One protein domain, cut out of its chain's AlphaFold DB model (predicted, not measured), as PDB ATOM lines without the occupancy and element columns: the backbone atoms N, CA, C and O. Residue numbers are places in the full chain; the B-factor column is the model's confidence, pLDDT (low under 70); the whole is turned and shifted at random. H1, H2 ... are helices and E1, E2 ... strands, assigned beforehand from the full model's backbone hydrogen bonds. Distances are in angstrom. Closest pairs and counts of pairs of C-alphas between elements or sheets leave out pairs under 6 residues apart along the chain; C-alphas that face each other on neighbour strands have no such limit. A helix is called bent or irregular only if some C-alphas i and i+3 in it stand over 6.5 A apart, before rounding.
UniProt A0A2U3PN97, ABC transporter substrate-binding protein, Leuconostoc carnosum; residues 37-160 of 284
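This is residues 37 to 160 of the 284 residues of the protein "ABC transporter substrate-binding protein" of Leuconostoc carnosum (UniProt A0A2U3PN97). A small sheet of four parallel strands stands between helices on both of its faces: H1 and H5 cover one face, and the shorter H2 and H3 cover the other. H6 folds back from H5 and packs on H1 and H5, making a further layer on that side, away from the sheet. The printed part has 124 residues with six named helices and four named strands, in the order E1 H1 E2 H2 E3 H3 E4 H4 H5 H6, and the sheet's order is E2, E1, E3, E4. The class is mixed, helices and strands. The whole is compact and rounded, with a radius of gyration of the C-alphas of 13.8 A and spans of 38 by 33 by 20 A.

In the sheet E1, residues 38 to 42, and E3, residues 82 to 85, are the inner strands, parallel at 19 degrees, with N 41 and O 82 within hydrogen-bond range at 2.9 A. The edge strand E2, residues 59 to 63, is parallel to E1 at 16 degrees, with N 60 and O 38 at 2.8 A. The edge strand E4, residues 104 to 107, is parallel to E3 at 18 degrees, with N 83 and O 104 at 2.9 A. From edge to edge the strands' lines turn by 51 degrees. H1, residues 45 to 58, lies over E2 and E1 at a height over the sheet of 7.7 A and runs along the strands, at 7 degrees to E1 on the local plane. H1 is irregular: C-alphas 54 and 57 are 9.3 A apart. H5, residues 124 to 141, lies on the same face over E3 at a height of 8.3 A, at 14 degrees to E3 on the local plane. On the opposite face H2, residues 71 to 78, lies over E2 and E1 at a height of 10.2 A, slantwise to the strands, only just, at 58 degrees to E1 on the local plane. H3, residues 91 to 98, is on the same face as H2, over E3 at a height of 10.5 A, and H2 and H3 are near each other. E1, H1, E2 and E3, H3, E4 are strand-helix-strand units, two parallel neighbour strands with a helix between them in the chain; E2, H2, E3 is a split one, with E1 between its strands. The three crossovers are right-handed. H5 is the hub, touching three helices. H1 and H5 touch, with C-alphas Ile 50 and Ile 131 closest at 6.4 A, at a shallow tilt of 33 degrees, only just short of steep, the same way. H6, residues 146 to 160, forms a helical hairpin with H5, at a shallow tilt of 10 degrees; their closest C-alphas, of Ser 139 and Arg 146, are 4.3 A apart. H6 also touches H1, with C-alphas Leu 54 and Asn 152 at 5.3 A, at a steep tilt of 43 degrees, opposite ways. H1, H5 and H6 are a bundle, a group of three helices that touch one another. H4, residues 108 to 111, is not on the sheet but touches H5, with C-alphas Ala 108 and Thr 130 at 6.1 A. Every O i to N i+4 pair is within hydrogen-bond range in H2, H3, H5 and H6, and 8 of 10 are in H1; H4 is too short for such a pair.

E1 begins at C-alpha 38, (-7.652, 9.517, -49.571), and, like E2, is 13.4 A long; E3 and E4 are each 10.0 A. H5, the longest helix, runs 25.7 A from C-alpha 124 at (-11.581, 19.012, -26.298). H6 is 20.6 A long and ends at C-alpha 160, (-8.887, 26.206, -32.173). H1 is 18.8 A long, H2 and H3 are each 10.6 A, and H4 is 6.3 A.

The two C-alphas farthest apart, those of Lys 98 and Gln 158, are 40.0 A apart. The printed part has no cut. The link from H4 to H5, residues 112 to 123, is long, and its C-alphas lie 12 to 20 A from the mean of the C-alphas. The mean pLDDT of the printed part is 95.0, and no printed residue is under 70.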
ATOM      1  N   PRO A  37      -8.222  10.538 -54.283       88.88
ATOM      2  CA  PRO A  37      -8.477  11.109 -52.966       88.88
ATOM      3  C   PRO A  37      -8.409  10.060 -51.854       88.88
ATOM      4  O   PRO A  37      -8.992   8.979 -52.001       88.88
ATOM      5  N   VAL A  38      -7.772  10.413 -50.731       93.88
ATOM      6  CA  VAL A  38      -7.652   9.517 -49.571       93.88
ATOM      7  C   VAL A  38      -9.029   9.143 -49.027       93.88
ATOM      8  O   VAL A  38      -9.886  10.010 -48.838       93.88
ATOM      9  N   LYS A  39      -9.261   7.858 -48.752       96.75
ATOM     10  CA  LYS A  39     -10.549   7.371 -48.230       96.75
ATOM     11  C   LYS A  39     -10.492   7.137 -46.729       96.75
ATOM     12  O   LYS A  39      -9.774   6.255 -46.254       96.75
ATOM     13  N   ILE A  40     -11.294   7.890 -45.985       98.25
ATOM     14  CA  ILE A  40     -11.335   7.853 -44.522       98.25
ATOM     15  C   ILE A  40     -12.723   7.417 -44.060       98.25
ATOM     16  O   ILE A  40     -13.737   7.935 -44.527       98.25
ATOM     17  N   VAL A  41     -12.772   6.482 -43.113       98.25
ATOM     18  CA  VAL A  41     -14.019   6.030 -42.488       98.25
ATOM     19  C   VAL A  41     -13.960   6.187 -40.971       98.25
ATOM     20  O   VAL A  41     -12.924   5.954 -40.350       98.25
ATOM     21  N   THR A  42     -15.086   6.563 -40.372       98.19
ATOM     22  CA  THR A  42     -15.283   6.686 -38.919       98.19
ATOM     23  C   THR A  42     -16.701   6.253 -38.536       98.19
ATOM     24  O   THR A  42     -17.584   6.207 -39.390       98.19
ATOM     25  N   ASP A  43     -16.935   5.935 -37.264       95.00
ATOM     26  CA  ASP A  43     -18.266   5.711 -36.679       95.00
ATOM     27  C   ASP A  43     -18.780   6.922 -35.876       95.00
ATOM     28  O   ASP A  43     -19.832   6.852 -35.243       95.00
ATOM     29  N   ASN A  44     -18.057   8.046 -35.914       95.31
ATOM     30  CA  ASN A  44     -18.365   9.242 -35.137       95.31
ATOM     31  C   ASN A  44     -18.174  10.531 -35.958       95.31
ATOM     32  O   ASN A  44     -17.099  10.787 -36.513       95.31
ATOM     33  N   THR A  45     -19.221  11.362 -35.983       95.25
ATOM     34  CA  THR A  45     -19.294  12.640 -36.709       95.25
ATOM     35  C   THR A  45     -18.232  13.652 -36.272       95.25
ATOM     36  O   THR A  45     -17.745  14.415 -37.102       95.25
ATOM     37  N   ALA A  46     -17.804  13.653 -35.006       96.56
ATOM     38  CA  ALA A  46     -16.733  14.543 -34.550       96.56
ATOM     39  C   ALA A  46     -15.428  14.291 -35.322       96.56
ATOM     40  O   ALA A  46     -14.795  15.224 -35.817       96.56
ATOM     41  N   TYR A  47     -15.059  13.019 -35.502       97.75
ATOM     42  CA  TYR A  47     -13.873  12.647 -36.273       97.75
ATOM     43  C   TYR A  47     -14.058  12.859 -37.775       97.75
ATOM     44  O   TYR A  47     -13.084  13.181 -38.454       97.75
ATOM     45  N   GLN A  48     -15.289  12.747 -38.286       96.75
ATOM     46  CA  GLN A  48     -15.595  13.119 -39.669       96.75
ATOM     47  C   GLN A  48     -15.275  14.596 -39.906       96.75
ATOM     48  O   GLN A  48     -14.528  14.905 -40.827       96.75
ATOM     49  N   GLN A  49     -15.772  15.496 -39.053       96.00
ATOM     50  CA  GLN A  49     -15.546  16.937 -39.203       96.00
ATOM     51  C   GLN A  49     -14.055  17.303 -39.178       96.00
ATOM     52  O   GLN A  49     -13.619  18.177 -39.934       96.00
ATOM     53  N   ILE A  50     -13.264  16.632 -38.330       96.94
ATOM     54  CA  ILE A  50     -11.804  16.802 -38.294       96.94
ATOM     55  C   ILE A  50     -11.186  16.348 -39.618       96.94
ATOM     56  O   ILE A  50     -10.452  17.109 -40.248       96.94
ATOM     57  N   ALA A  51     -11.498  15.127 -40.053       97.44
ATOM     58  CA  ALA A  51     -10.942  14.555 -41.270       97.44
ATOM     59  C   ALA A  51     -11.309  15.382 -42.511       97.44
ATOM     60  O   ALA A  51     -10.422  15.718 -43.289       97.44
ATOM     61  N   GLU A  52     -12.568  15.798 -42.659       95.94
ATOM     62  CA  GLU A  52     -13.027  16.635 -43.776       95.94
ATOM     63  C   GLU A  52     -12.328  17.996 -43.804       95.94
ATOM     64  O   GLU A  52     -11.984  18.500 -44.876       95.94
ATOM     65  N   SER A  53     -12.073  18.582 -42.631       95.62
ATOM     66  CA  SER A  53     -11.363  19.860 -42.527       95.62
ATOM     67  C   SER A  53      -9.889  19.743 -42.918       95.62
ATOM     68  O   SER A  53      -9.336  20.691 -43.474       95.62
ATOM     69  N   LEU A  54      -9.265  18.583 -42.681       95.94
ATOM     70  CA  LEU A  54      -7.880  18.314 -43.066       95.94
ATOM     71  C   LEU A  54      -7.744  17.913 -44.536       95.94
ATOM     72  O   LEU A  54      -6.840  18.401 -45.213       95.94
ATOM     73  N   THR A  55      -8.623  17.053 -45.050       93.62
ATOM     74  CA  THR A  55      -8.501  16.534 -46.419       93.62
ATOM     75  C   THR A  55      -9.109  17.458 -47.463       93.62
ATOM     76  O   THR A  55      -8.594  17.540 -48.580       93.62
ATOM     77  N   TYR A  56     -10.188  18.168 -47.121       84.00
ATOM     78  CA  TYR A  56     -10.960  19.013 -48.031       84.00
ATOM     79  C   TYR A  56     -11.201  18.313 -49.389       84.00
ATOM     80  O   TYR A  56     -11.689  17.187 -49.419       84.00
ATOM     81  N   LYS A  57     -10.824  18.931 -50.516       79.06
ATOM     82  CA  LYS A  57     -10.981  18.372 -51.876       79.06
ATOM     83  C   LYS A  57     -10.111  17.142 -52.174       79.06
ATOM     84  O   LYS A  57     -10.327  16.505 -53.199       79.06
ATOM     85  N   ASN A  58      -9.143  16.822 -51.317       81.62
ATOM     86  CA  ASN A  58      -8.156  15.763 -51.550       81.62
ATOM     87  C   ASN A  58      -8.500  14.459 -50.815       81.62
ATOM     88  O   ASN A  58      -7.720  13.514 -50.842       81.62
ATOM     89  N   GLY A  59      -9.659  14.388 -50.155       86.75
ATOM     90  CA  GLY A  59     -10.110  13.169 -49.495       86.75
ATOM     91  C   GLY A  59     -11.614  12.988 -49.547       86.75
ATOM     92  O   GLY A  59     -12.380  13.919 -49.787       86.75
ATOM     93  N   HIS A  60     -12.021  11.751 -49.313       92.12
ATOM     94  CA  HIS A  60     -13.400  11.338 -49.162       92.12
ATOM     95  C   HIS A  60     -13.572  10.736 -47.772       92.12
ATOM     96  O   HIS A  60     -12.971   9.709 -47.451       92.12
ATOM     97  N   VAL A  61     -14.382  11.390 -46.947       93.38
ATOM     98  CA  VAL A  61     -14.622  10.996 -45.561       93.38
ATOM     99  C   VAL A  61     -16.072  10.566 -45.425       93.38
ATOM    100  O   VAL A  61     -16.970  11.271 -45.879       93.38
ATOM    101  N   VAL A  62     -16.305   9.408 -44.811       93.69
ATOM    102  CA  VAL A  62     -17.658   8.880 -44.616       93.69
ATOM    103  C   VAL A  62     -17.831   8.372 -43.193       93.69
ATOM    104  O   VAL A  62     -17.001   7.619 -42.678       93.69
ATOM    105  N   VAL A  63     -18.949   8.749 -42.573       91.75
ATOM    106  CA  VAL A  63     -19.440   8.089 -41.360       91.75
ATOM    107  C   VAL A  63     -20.181   6.821 -41.762       91.75
ATOM    108  O   VAL A  63     -21.086   6.869 -42.593       91.75
ATOM    109  N   VAL A  64     -19.817   5.696 -41.158       94.62
ATOM    110  CA  VAL A  64     -20.507   4.414 -41.337       94.62
ATOM    111  C   VAL A  64     -21.014   3.897 -39.999       94.62
ATOM    112  O   VAL A  64     -20.489   4.231 -38.936       94.62
ATOM    113  N   ASN A  65     -22.006   3.012 -40.033       94.06
ATOM    114  CA  ASN A  65     -22.401   2.283 -38.835       94.06
ATOM    115  C   ASN A  65     -21.279   1.316 -38.399       94.06
ATOM    116  O   ASN A  65     -20.782   0.545 -39.219       94.06
ATOM    117  N   GLY A  66     -20.928   1.285 -37.108       88.00
ATOM    118  CA  GLY A  66     -19.879   0.401 -36.573       88.00
ATOM    119  C   GLY A  66     -20.092  -1.100 -36.841       88.00
ATOM    120  O   GLY A  66     -19.127  -1.850 -37.016       88.00
ATOM    121  N   ALA A  67     -21.348  -1.545 -36.940       92.06
ATOM    122  CA  ALA A  67     -21.711  -2.917 -37.296       92.06
ATOM    123  C   ALA A  67     -21.721  -3.171 -38.816       92.06
ATOM    124  O   ALA A  67     -21.881  -4.319 -39.234       92.06
ATOM    125  N   LEU A  68     -21.533  -2.127 -39.631       94.19
ATOM    126  CA  LEU A  68     -21.577  -2.147 -41.095       94.19
ATOM    127  C   LEU A  68     -22.878  -2.775 -41.609       94.19
ATOM    128  O   LEU A  68     -22.866  -3.759 -42.354       94.19
ATOM    129  N   MET A  69     -24.013  -2.243 -41.149       90.31
ATOM    130  CA  MET A  69     -25.335  -2.828 -41.394       90.31
ATOM    131  C   MET A  69     -25.716  -2.825 -42.880       90.31
ATOM    132  O   MET A  69     -26.388  -3.751 -43.337       90.31
ATOM    133  N   THR A  70     -25.263  -1.833 -43.651       94.88
ATOM    134  CA  THR A  70     -25.637  -1.679 -45.065       94.88
ATOM    135  C   THR A  70     -24.550  -2.168 -46.029       94.88
ATOM    136  O   THR A  70     -23.365  -2.250 -45.695       94.88
ATOM    137  N   THR A  71     -24.937  -2.498 -47.267       95.56
ATOM    138  CA  THR A  71     -23.975  -2.824 -48.339       95.56
ATOM    139  C   THR A  71     -23.056  -1.639 -48.637       95.56
ATOM    140  O   THR A  71     -21.856  -1.841 -48.814       95.56
ATOM    141  N   THR A  72     -23.600  -0.420 -48.622       95.88
ATOM    142  CA  THR A  72     -22.844   0.823 -48.815       95.88
ATOM    143  C   THR A  72     -21.786   1.008 -47.729       95.88
ATOM    144  O   THR A  72     -20.622   1.227 -48.058       95.88
ATOM    145  N   ASP A  73     -22.131   0.808 -46.449       96.38
ATOM    146  CA  ASP A  73     -21.161   0.872 -45.343       96.38
ATOM    147  C   ASP A  73     -20.018  -0.122 -45.551       96.38
ATOM    148  O   ASP A  73     -18.846   0.231 -45.437       96.38
ATOM    149  N   LYS A  74     -20.346  -1.371 -45.905       97.06
ATOM    150  CA  LYS A  74     -19.342  -2.416 -46.157       97.06
ATOM    151  C   LYS A  74     -18.425  -2.056 -47.323       97.06
ATOM    152  O   LYS A  74     -17.236  -2.360 -47.262       97.06
ATOM    153  N   GLN A  75     -18.958  -1.462 -48.390       96.94
ATOM    154  CA  GLN A  75     -18.172  -1.041 -49.552       96.94
ATOM    155  C   GLN A  75     -17.225   0.106 -49.194       96.94
ATOM    156  O   GLN A  75     -16.024  -0.009 -49.442       96.94
ATOM    157  N   ASN A  76     -17.738   1.151 -48.541       96.44
ATOM    158  CA  ASN A  76     -16.935   2.284 -48.082       96.44
ATOM    159  C   ASN A  76     -15.838   1.829 -47.118       96.44
ATOM    160  O   ASN A  76     -14.673   2.175 -47.294       96.44
ATOM    161  N   PHE A  77     -16.184   0.976 -46.154       97.75
ATOM    162  CA  PHE A  77     -15.240   0.459 -45.171       97.75
ATOM    163  C   PHE A  77     -14.137  -0.409 -45.790       97.75
ATOM    164  O   PHE A  77     -12.972  -0.262 -45.433       97.75
ATOM    165  N   LYS A  78     -14.463  -1.279 -46.757       97.25
ATOM    166  CA  LYS A  78     -13.455  -2.075 -47.485       97.25
ATOM    167  C   LYS A  78     -12.502  -1.214 -48.312       97.25
ATOM    168  O   LYS A  78     -11.354  -1.604 -48.497       97.25
ATOM    169  N   ALA A  79     -12.990  -0.089 -48.830       96.19
ATOM    170  CA  ALA A  79     -12.203   0.843 -49.626       96.19
ATOM    171  C   ALA A  79     -11.414   1.855 -48.777       96.19
ATOM    172  O   ALA A  79     -10.657   2.634 -49.347       96.19
ATOM    173  N   ALA A  80     -11.604   1.875 -47.454       97.50
ATOM    174  CA  ALA A  80     -10.973   2.845 -46.571       97.50
ATOM    175  C   ALA A  80      -9.465   2.600 -46.448       97.50
ATOM    176  O   ALA A  80      -9.014   1.483 -46.176       97.50
ATOM    177  N   GLU A  81      -8.687   3.667 -46.563       97.44
ATOM    178  CA  GLU A  81      -7.243   3.677 -46.320       97.44
ATOM    179  C   GLU A  81      -6.933   4.041 -44.869       97.44
ATOM    180  O   GLU A  81      -5.977   3.521 -44.291       97.44
ATOM    181  N   VAL A  82      -7.790   4.861 -44.252       98.31
ATOM    182  CA  VAL A  82      -7.733   5.226 -42.834       98.31
ATOM    183  C   VAL A  82      -9.068   4.914 -42.169       98.31
ATOM    184  O   VAL A  82     -10.131   5.273 -42.673       98.31
ATOM    185  N   VAL A  83      -9.008   4.275 -41.004       98.56
ATOM    186  CA  VAL A  83     -10.146   4.117 -40.097       98.56
ATOM    187  C   VAL A  83      -9.852   4.889 -38.816       98.56
ATOM    188  O   VAL A  83      -8.829   4.650 -38.172       98.56
ATOM    189  N   ILE A  84     -10.750   5.808 -38.461       98.62
ATOM    190  CA  ILE A  84     -10.690   6.586 -37.222       98.62
ATOM    191  C   ILE A  84     -11.743   6.045 -36.256       98.62
ATOM    192  O   ILE A  84     -12.893   5.860 -36.649       98.62
ATOM    193  N   THR A  85     -11.368   5.793 -35.004       98.06
ATOM    194  CA  THR A  85     -12.305   5.337 -33.965       98.06
ATOM    195  C   THR A  85     -12.089   6.075 -32.653       98.06
ATOM    196  O   THR A  85     -10.962   6.443 -32.322       98.06
ATOM    197  N   ASP A  86     -13.159   6.232 -31.871       96.50
ATOM    198  CA  ASP A  86     -13.095   6.865 -30.546       96.50
ATOM    199  C   ASP A  86     -12.180   6.096 -29.589       96.50
ATOM    200  O   ASP A  86     -11.345   6.674 -28.895       96.50
ATOM    201  N   SER A  87     -12.309   4.770 -29.596       96.12
ATOM    202  CA  SER A  87     -11.596   3.896 -28.676       96.12
ATOM    203  C   SER A  87     -11.321   2.511 -29.262       96.12
ATOM    204  O   SER A  87     -11.854   2.128 -30.311       96.12
ATOM    205  N   HIS A  88     -10.519   1.723 -28.541       95.00
ATOM    206  CA  HIS A  88     -10.209   0.326 -28.876       95.00
ATOM    207  C   HIS A  88     -11.420  -0.615 -28.832       95.00
ATOM    208  O   HIS A  88     -11.362  -1.732 -29.353       95.00
ATOM    209  N   GLN A  89     -12.527  -0.175 -28.234       93.75
ATOM    210  CA  GLN A  89     -13.775  -0.930 -28.144       93.75
ATOM    211  C   GLN A  89     -14.683  -0.737 -29.371       93.75
ATOM    212  O   GLN A  89     -15.716  -1.402 -29.463       93.75
ATOM    213  N   SER A  90     -14.317   0.126 -30.332       95.31
ATOM    214  CA  SER A  90     -15.128   0.342 -31.536       95.31
ATOM    215  C   SER A  90     -15.370  -0.959 -32.309       95.31
ATOM    216  O   SER A  90     -14.472  -1.780 -32.551       95.31
ATOM    217  N   GLN A  91     -16.611  -1.126 -32.766       96.75
ATOM    218  CA  GLN A  91     -16.992  -2.253 -33.608       96.75
ATOM    219  C   GLN A  91     -16.263  -2.238 -34.957       96.75
ATOM    220  O   GLN A  91     -15.965  -3.318 -35.474       96.75
ATOM    221  N   LEU A  92     -15.872  -1.065 -35.478       97.81
ATOM    222  CA  LEU A  92     -15.093  -0.965 -36.716       97.81
ATOM    223  C   LEU A  92     -13.763  -1.712 -36.614       97.81
ATOM    224  O   LEU A  92     -13.378  -2.407 -37.553       97.81
ATOM    225  N   LEU A  93     -13.093  -1.681 -35.459       97.62
ATOM    226  CA  LEU A  93     -11.849  -2.433 -35.257       97.62
ATOM    227  C   LEU A  93     -12.087  -3.946 -35.310       97.62
ATOM    228  O   LEU A  93     -11.293  -4.699 -35.883       97.62
ATOM    229  N   THR A  94     -13.218  -4.404 -34.772       97.50
ATOM    230  CA  THR A  94     -13.632  -5.808 -34.872       97.50
ATOM    231  C   THR A  94     -13.945  -6.199 -36.315       97.50
ATOM    232  O   THR A  94     -13.491  -7.252 -36.766       97.50
ATOM    233  N   GLN A  95     -14.659  -5.355 -37.064       97.94
ATOM    234  CA  GLN A  95     -14.955  -5.606 -38.476       97.94
ATOM    235  C   GLN A  95     -13.690  -5.609 -39.337       97.94
ATOM    236  O   GLN A  95     -13.513  -6.513 -40.153       97.94
ATOM    237  N   ARG A  96     -12.757  -4.676 -39.097       97.75
ATOM    238  CA  ARG A  96     -11.451  -4.613 -39.771       97.75
ATOM    239  C   ARG A  96     -10.695  -5.932 -39.637       97.75
ATOM    240  O   ARG A  96     -10.208  -6.464 -40.632       97.75
ATOM    241  N   ARG A  97     -10.635  -6.486 -38.415       97.62
ATOM    242  CA  ARG A  97     -10.008  -7.791 -38.138       97.62
ATOM    243  C   ARG A  97     -10.723  -8.932 -38.860       97.62
ATOM    244  O   ARG A  97     -10.066  -9.718 -39.535       97.62
ATOM    245  N   LYS A  98     -12.057  -9.003 -38.764       97.06
ATOM    246  CA  LYS A  98     -12.869 -10.044 -39.424       97.06
ATOM    247  C   LYS A  98     -12.690 -10.049 -40.943       97.06
ATOM    248  O   LYS A  98     -12.573 -11.111 -41.543       97.06
ATOM    249  N   MET A  99     -12.642  -8.866 -41.552       96.94
ATOM    250  CA  MET A  99     -12.470  -8.687 -42.996       96.94
ATOM    251  C   MET A  99     -11.001  -8.707 -43.447       96.94
ATOM    252  O   MET A  99     -10.749  -8.581 -44.641       96.94
ATOM    253  N   LYS A 100     -10.043  -8.876 -42.518       97.75
ATOM    254  CA  LYS A 100      -8.591  -8.868 -42.776       97.75
ATOM    255  C   LYS A 100      -8.124  -7.624 -43.546       97.75
ATOM    256  O   LYS A 100      -7.289  -7.713 -44.438       97.75
ATOM    257  N   LEU A 101      -8.682  -6.459 -43.214       97.00
ATOM    258  CA  LEU A 101      -8.318  -5.199 -43.861       97.00
ATOM    259  C   LEU A 101      -7.020  -4.634 -43.273       97.00
ATOM    260  O   LEU A 101      -6.751  -4.761 -42.075       97.00
ATOM    261  N   HIS A 102      -6.250  -3.956 -44.123       96.25
ATOM    262  CA  HIS A 102      -4.947  -3.376 -43.785       96.25
ATOM    263  C   HIS A 102      -4.958  -1.845 -43.679       96.25
ATOM    264  O   HIS A 102      -3.893  -1.249 -43.524       96.25
ATOM    265  N   SER A 103      -6.140  -1.218 -43.696       97.44
ATOM    266  CA  SER A 103      -6.316   0.225 -43.489       97.44
ATOM    267  C   SER A 103      -5.538   0.693 -42.258       97.44
ATOM    268  O   SER A 103      -5.505  -0.015 -41.240       97.44
ATOM    269  N   LYS A 104      -4.905   1.866 -42.334       97.88
ATOM    270  CA  LYS A 104      -4.260   2.491 -41.176       97.88
ATOM    271  C   LYS A 104      -5.307   2.844 -40.125       97.88
ATOM    272  O   LYS A 104      -6.476   3.053 -40.440       97.88
ATOM    273  N   LEU A 105      -4.869   2.881 -38.874       98.06
ATOM    274  CA  LEU A 105      -5.722   3.151 -37.727       98.06
ATOM    275  C   LEU A 105      -5.303   4.458 -37.069       98.06
ATOM    276  O   LEU A 105      -4.113   4.680 -36.847       98.06
ATOM    277  N   LEU A 106      -6.291   5.266 -36.709       98.38
ATOM    278  CA  LEU A 106      -6.144   6.328 -35.726       98.38
ATOM    279  C   LEU A 106      -7.191   6.095 -34.642       98.38
ATOM    280  O   LEU A 106      -8.387   6.223 -34.891       98.38
ATOM    281  N   ILE A 107      -6.741   5.734 -33.445       97.81
ATOM    282  CA  ILE A 107      -7.627   5.498 -32.305       97.81
ATOM    283  C   ILE A 107      -7.464   6.683 -31.359       97.81
ATOM    284  O   ILE A 107      -6.372   6.925 -30.839       97.81
ATOM    285  N   ALA A 108      -8.522   7.472 -31.187       97.38
ATOM    286  CA  ALA A 108      -8.451   8.740 -30.466       97.38
ATOM    287  C   ALA A 108      -8.033   8.545 -29.002       97.38
ATOM    288  O   ALA A 108      -7.199   9.299 -28.507       97.38
ATOM    289  N   SER A 109      -8.497   7.473 -28.351       97.00
ATOM    290  CA  SER A 109      -8.113   7.122 -26.979       97.00
ATOM    291  C   SER A 109      -6.614   6.866 -26.763       97.00
ATOM    292  O   SER A 109      -6.175   6.891 -25.620       97.00
ATOM    293  N   ASP A 110      -5.811   6.640 -27.812       96.56
ATOM    294  CA  ASP A 110      -4.354   6.429 -27.674       96.56
ATOM    295  C   ASP A 110      -3.599   7.658 -27.154       96.56
ATOM    296  O   ASP A 110      -2.422   7.560 -26.827       96.56
ATOM    297  N   VAL A 111      -4.244   8.826 -27.109       93.94
ATOM    298  CA  VAL A 111      -3.647  10.045 -26.537       93.94
ATOM    299  C   VAL A 111      -3.586  10.019 -25.008       93.94
ATOM    300  O   VAL A 111      -3.053  10.942 -24.397       93.94
ATOM    301  N   LEU A 112      -4.163   8.988 -24.386       91.75
ATOM    302  CA  LEU A 112      -4.238   8.814 -22.943       91.75
ATOM    303  C   LEU A 112      -3.610   7.485 -22.528       91.75
ATOM    304  O   LEU A 112      -3.859   6.446 -23.142       91.75
ATOM    305  N   ASP A 113      -2.882   7.518 -21.413       86.38
ATOM    306  CA  ASP A 113      -2.303   6.319 -20.800       86.38
ATOM    307  C   ASP A 113      -3.385   5.385 -20.231       86.38
ATOM    308  O   ASP A 113      -3.252   4.163 -20.262       86.38
ATOM    309  N   ASN A 114      -4.483   5.951 -19.717       78.94
ATOM    310  CA  ASN A 114      -5.624   5.200 -19.196       78.94
ATOM    311  C   ASN A 114      -6.787   5.216 -20.197       78.94
ATOM    312  O   ASN A 114      -7.368   6.266 -20.472       78.94
ATOM    313  N   GLN A 115      -7.157   4.028 -20.678       80.88
ATOM    314  CA  GLN A 115      -8.161   3.828 -21.728       80.88
ATOM    315  C   GLN A 115      -9.472   3.200 -21.211       80.88
ATOM    316  O   GLN A 115     -10.212   2.568 -21.968       80.88
ATOM    317  N   ASN A 116      -9.780   3.387 -19.923       83.94
ATOM    318  CA  ASN A 116     -10.987   2.850 -19.277       83.94
ATOM    319  C   ASN A 116     -12.209   3.782 -19.340       83.94
ATOM    320  O   ASN A 116     -13.238   3.491 -18.733       83.94
ATOM    321  N   TYR A 117     -12.106   4.905 -20.046       87.88
ATOM    322  CA  TYR A 117     -13.213   5.839 -20.224       87.88
ATOM    323  C   TYR A 117     -14.037   5.519 -21.474       87.88
ATOM    324  O   TYR A 117     -13.654   4.710 -22.323       87.88
ATOM    325  N   THR A 118     -15.171   6.201 -21.600       87.81
ATOM    326  CA  THR A 118     -15.995   6.233 -22.811       87.81
ATOM    327  C   THR A 118     -16.114   7.671 -23.313       87.81
ATOM    328  O   THR A 118     -15.842   8.611 -22.564       87.81
ATOM    329  N   ASN A 119     -16.542   7.849 -24.565       92.19
ATOM    330  CA  ASN A 119     -16.809   9.155 -25.170       92.19
ATOM    331  C   ASN A 119     -15.580  10.084 -25.218       92.19
ATOM    332  O   ASN A 119     -15.657  11.249 -24.828       92.19
ATOM    333  N   TYR A 120     -14.445   9.591 -25.719       96.31
ATOM    334  CA  TYR A 120     -13.205  10.374 -25.797       96.31
ATOM    335  C   TYR A 120     -13.371  11.637 -26.647       96.31
ATOM    336  O   TYR A 120     -12.818  12.679 -26.305       96.31
ATOM    337  N   TRP A 121     -14.204  11.580 -27.688       95.81
ATOM    338  CA  TRP A 121     -14.550  12.712 -28.546       95.81
ATOM    339  C   TRP A 121     -15.187  13.896 -27.800       95.81
ATOM    340  O   TRP A 121     -15.145  15.016 -28.305       95.81
ATOM    341  N   LEU A 122     -15.764  13.681 -26.608       96.25
ATOM    342  CA  LEU A 122     -16.283  14.768 -25.772       96.25
ATOM    343  C   LEU A 122     -15.163  15.595 -25.140       96.25
ATOM    344  O   LEU A 122     -15.407  16.752 -24.799       96.25
ATOM    345  N   SER A 123     -13.945  15.053 -25.036       96.94
ATOM    346  CA  SER A 123     -12.791  15.812 -24.574       96.94
ATOM    347  C   SER A 123     -12.259  16.751 -25.659       96.94
ATOM    348  O   SER A 123     -11.819  16.291 -26.717       96.94
ATOM    349  N   PRO A 124     -12.204  18.067 -25.387       97.19
ATOM    350  CA  PRO A 124     -11.581  19.012 -26.298       97.19
ATOM    351  C   PRO A 124     -10.086  18.743 -26.510       97.19
ATOM    352  O   PRO A 124      -9.589  18.889 -27.621       97.19
ATOM    353  N   ASP A 125      -9.369  18.294 -25.479       95.88
ATOM    354  CA  ASP A 125      -7.936  17.989 -25.573       95.88
ATOM    355  C   ASP A 125      -7.691  16.767 -26.485       95.88
ATOM    356  O   ASP A 125      -6.808  16.801 -27.341       95.88
ATOM    357  N   VAL A 126      -8.553  15.739 -26.419       97.50
ATOM    358  CA  VAL A 126      -8.515  14.597 -27.357       97.50
ATOM    359  C   VAL A 126      -8.756  15.051 -28.800       97.50
ATOM    360  O   VAL A 126      -8.060  14.593 -29.711       97.50
ATOM    361  N   ILE A 127      -9.712  15.956 -29.030       97.56
ATOM    362  CA  ILE A 127     -10.003  16.504 -30.363       97.56
ATOM    363  C   ILE A 127      -8.783  17.244 -30.927       97.56
ATOM    364  O   ILE A 127      -8.382  16.980 -32.062       97.56
ATOM    365  N   LEU A 128      -8.141  18.107 -30.131       97.50
ATOM    366  CA  LEU A 128      -6.938  18.841 -30.544       97.50
ATOM    367  C   LEU A 128      -5.768  17.905 -30.882       97.50
ATOM    368  O   LEU A 128      -5.107  18.066 -31.912       97.50
ATOM    369  N   GLN A 129      -5.541  16.881 -30.060       97.31
ATOM    370  CA  GLN A 129      -4.500  15.889 -30.326       97.31
ATOM    371  C   GLN A 129      -4.824  15.019 -31.552       97.31
ATOM    372  O   GLN A 129      -3.926  14.663 -32.317       97.31
ATOM    373  N   THR A 130      -6.104  14.724 -31.791       97.81
ATOM    374  CA  THR A 130      -6.556  13.978 -32.976       97.81
ATOM    375  C   THR A 130      -6.271  14.737 -34.269       97.81
ATOM    376  O   THR A 130      -5.809  14.115 -35.223       97.81
ATOM    377  N   ILE A 131      -6.459  16.064 -34.294       97.25
ATOM    378  CA  ILE A 131      -6.082  16.910 -35.443       97.25
ATOM    379  C   ILE A 131      -4.599  16.701 -35.775       97.25
ATOM    380  O   ILE A 131      -4.262  16.330 -36.895       97.25
ATOM    381  N   THR A 132      -3.721  16.848 -34.780       97.19
ATOM    382  CA  THR A 132      -2.266  16.719 -34.967       97.19
ATOM    383  C   THR A 132      -1.874  15.321 -35.456       97.19
ATOM    384  O   THR A 132      -1.124  15.174 -36.423       97.19
ATOM    385  N   ARG A 133      -2.409  14.271 -34.821       98.31
ATOM    386  CA  ARG A 133      -2.117  12.875 -35.186       98.31
ATOM    387  C   ARG A 133      -2.619  12.526 -36.585       98.31
ATOM    388  O   ARG A 133      -1.919  11.818 -37.309       98.31
ATOM    389  N   LEU A 134      -3.795  13.019 -36.975       98.19
ATOM    390  CA  LEU A 134      -4.351  12.759 -38.299       98.19
ATOM    391  C   LEU A 134      -3.555  13.488 -39.384       98.19
ATOM    392  O   LEU A 134      -3.236  12.878 -40.399       98.19
ATOM    393  N   THR A 135      -3.154  14.740 -39.151       97.81
ATOM    394  CA  THR A 135      -2.281  15.486 -40.070       97.81
ATOM    395  C   THR A 135      -0.972  14.747 -40.332       97.81
ATOM    396  O   THR A 135      -0.571  14.616 -41.489       97.81
ATOM    397  N   ASN A 136      -0.325  14.228 -39.284       98.06
ATOM    398  CA  ASN A 136       0.912  13.456 -39.419       98.06
ATOM    399  C   ASN A 136       0.677  12.169 -40.221       98.06
ATOM    400  O   ASN A 136       1.370  11.921 -41.203       98.06
ATOM    401  N   LEU A 137      -0.361  11.402 -39.864       98.00
ATOM    402  CA  LEU A 137      -0.707  10.164 -40.561       98.00
ATOM    403  C   LEU A 137      -0.966  10.390 -42.059       98.00
ATOM    404  O   LEU A 137      -0.480   9.620 -42.885       98.00
ATOM    405  N   LEU A 138      -1.721  11.433 -42.409       96.50
ATOM    406  CA  LEU A 138      -2.026  11.773 -43.799       96.50
ATOM    407  C   LEU A 138      -0.788  12.269 -44.550       96.50
ATOM    408  O   LEU A 138      -0.564  11.870 -45.687       96.50
ATOM    409  N   SER A 139       0.042  13.088 -43.903       96.12
ATOM    410  CA  SER A 139       1.287  13.601 -44.487       96.12
ATOM    411  C   SER A 139       2.291  12.496 -44.814       96.12
ATOM    412  O   SER A 139       3.017  12.612 -45.802       96.12
ATOM    413  N   ASP A 140       2.329  11.443 -43.998       95.88
ATOM    414  CA  ASP A 140       3.201  10.287 -44.205       95.88
ATOM    415  C   ASP A 140       2.631   9.314 -45.246       95.88
ATOM    416  O   ASP A 140       3.379   8.735 -46.035       95.88
ATOM    417  N   MET A 141       1.309   9.120 -45.252       93.56
ATOM    418  CA  MET A 141       0.625   8.212 -46.177       93.56
ATOM    419  C   MET A 141       0.546   8.766 -47.599       93.56
ATOM    420  O   MET A 141       0.679   8.006 -48.556       93.56
ATOM    421  N   ASP A 142       0.325  10.072 -47.732       91.50
ATOM    422  CA  ASP A 142       0.117  10.756 -49.002       91.50
ATOM    423  C   ASP A 142       1.036  11.990 -49.116       91.50
ATOM    424  O   ASP A 142       0.596  13.144 -49.001       91.50
ATOM    425  N   PRO A 143       2.351  11.772 -49.348       91.94
ATOM    426  CA  PRO A 143       3.336  12.852 -49.393       91.94
ATOM    427  C   PRO A 143       3.068  13.891 -50.485       91.94
ATOM    428  O   PRO A 143       3.493  15.038 -50.346       91.94
ATOM    429  N   GLN A 144       2.350  13.518 -51.550       90.94
ATOM    430  CA  GLN A 144       1.981  14.422 -52.641       90.94
ATOM    431  C   GLN A 144       1.108  15.588 -52.144       90.94
ATOM    432  O   GLN A 144       1.273  16.715 -52.610       90.94
ATOM    433  N   TYR A 145       0.230  15.345 -51.161       92.69
ATOM    434  CA  TYR A 145      -0.657  16.361 -50.581       92.69
ATOM    435  C   TYR A 145      -0.272  16.798 -49.170       92.69
ATOM    436  O   TYR A 145      -0.981  17.613 -48.575       92.69
ATOM    437  N   ARG A 146       0.891  16.370 -48.666       93.81
ATOM    438  CA  ARG A 146       1.445  16.789 -47.368       93.81
ATOM    439  C   ARG A 146       1.291  18.286 -47.101       93.81
ATOM    440  O   ARG A 146       0.758  18.673 -46.066       93.81
ATOM    441  N   ASN A 147       1.698  19.135 -48.046       94.69
ATOM    442  CA  ASN A 147       1.621  20.591 -47.877       94.69
ATOM    443  C   ASN A 147       0.178  21.095 -47.719       94.69
ATOM    444  O   ASN A 147      -0.060  22.068 -47.008       94.69
ATOM    445  N   SER A 148      -0.792  20.433 -48.357       94.44
ATOM    446  CA  SER A 148      -2.212  20.753 -48.186       94.44
ATOM    447  C   SER A 148      -2.713  20.335 -46.803       94.44
ATOM    448  O   SER A 148      -3.374  21.137 -46.147       94.44
ATOM    449  N   TYR A 149      -2.357  19.135 -46.325       96.06
ATOM    450  CA  TYR A 149      -2.725  18.680 -44.979       96.06
ATOM    451  C   TYR A 149      -2.136  19.583 -43.892       96.06
ATOM    452  O   TYR A 149      -2.862  20.017 -43.002       96.06
ATOM    453  N   VAL A 150      -0.852  19.938 -44.003       96.12
ATOM    454  CA  VAL A 150      -0.181  20.857 -43.069       96.12
ATOM    455  C   VAL A 150      -0.856  22.228 -43.072       96.12
ATOM    456  O   VAL A 150      -1.253  22.705 -42.014       96.12
ATOM    457  N   LYS A 151      -1.099  22.823 -44.247       96.75
ATOM    458  CA  LYS A 151      -1.776  24.127 -44.356       96.75
ATOM    459  C   LYS A 151      -3.189  24.111 -43.759       96.75
ATOM    460  O   LYS A 151      -3.606  25.066 -43.103       96.75
ATOM    461  N   ASN A 152      -3.946  23.037 -43.984       96.88
ATOM    462  CA  ASN A 152      -5.278  22.887 -43.400       96.88
ATOM    463  C   ASN A 152      -5.202  22.708 -41.878       96.88
ATOM    464  O   ASN A 152      -5.992  23.311 -41.154       96.88
ATOM    465  N   SER A 153      -4.213  21.959 -41.385       96.88
ATOM    466  CA  SER A 153      -3.943  21.808 -39.954       96.88
ATOM    467  C   SER A 153      -3.567  23.134 -39.294       96.88
ATOM    468  O   SER A 153      -4.048  23.422 -38.203       96.88
ATOM    469  N   GLU A 154      -2.762  23.974 -39.948       97.00
ATOM    470  CA  GLU A 154      -2.419  25.318 -39.461       97.00
ATOM    471  C   GLU A 154      -3.662  26.205 -39.348       97.00
ATOM    472  O   GLU A 154      -3.872  26.861 -38.327       97.00
ATOM    473  N   LYS A 155      -4.538  26.178 -40.361       96.69
ATOM    474  CA  LYS A 155      -5.824  26.885 -40.305       96.69
ATOM    475  C   LYS A 155      -6.683  26.386 -39.143       96.69
ATOM    476  O   LYS A 155      -7.244  27.195 -38.409       96.69
ATOM    477  N   MET A 156      -6.781  25.071 -38.956       96.50
ATOM    478  CA  MET A 156      -7.511  24.503 -37.822       96.50
ATOM    479  C   MET A 156      -6.899  24.936 -36.490       96.50
ATOM    480  O   MET A 156      -7.647  25.322 -35.602       96.50
ATOM    481  N   SER A 157      -5.568  24.961 -36.372       96.25
ATOM    482  CA  SER A 157      -4.872  25.453 -35.177       96.25
ATOM    483  C   SER A 157      -5.244  26.901 -34.850       96.25
ATOM    484  O   SER A 157      -5.449  27.232 -33.688       96.25
ATOM    485  N   GLN A 158      -5.383  27.767 -35.858       97.12
ATOM    486  CA  GLN A 158      -5.849  29.144 -35.655       97.12
ATOM    487  C   GLN A 158      -7.309  29.187 -35.182       97.12
ATOM    488  O   GLN A 158      -7.642  29.937 -34.265       97.12
ATOM    489  N   GLU A 159      -8.185  28.365 -35.769       96.75
ATOM    490  CA  GLU A 159      -9.594  28.266 -35.364       96.75
ATOM    491  C   GLU A 159      -9.769  27.698 -33.944       96.75
ATOM    492  O   GLU A 159     -10.758  28.009 -33.274       96.75
ATOM    493  N   THR A 160      -8.831  26.871 -33.478       97.81
ATOM    494  CA  THR A 160      -8.887  26.206 -32.173       97.81
ATOM    495  C   THR A 160      -7.992  26.833 -31.106       97.81
ATOM    496  O   THR A 160      -8.059  26.407 -29.954       97.81
TER     497      THR A 160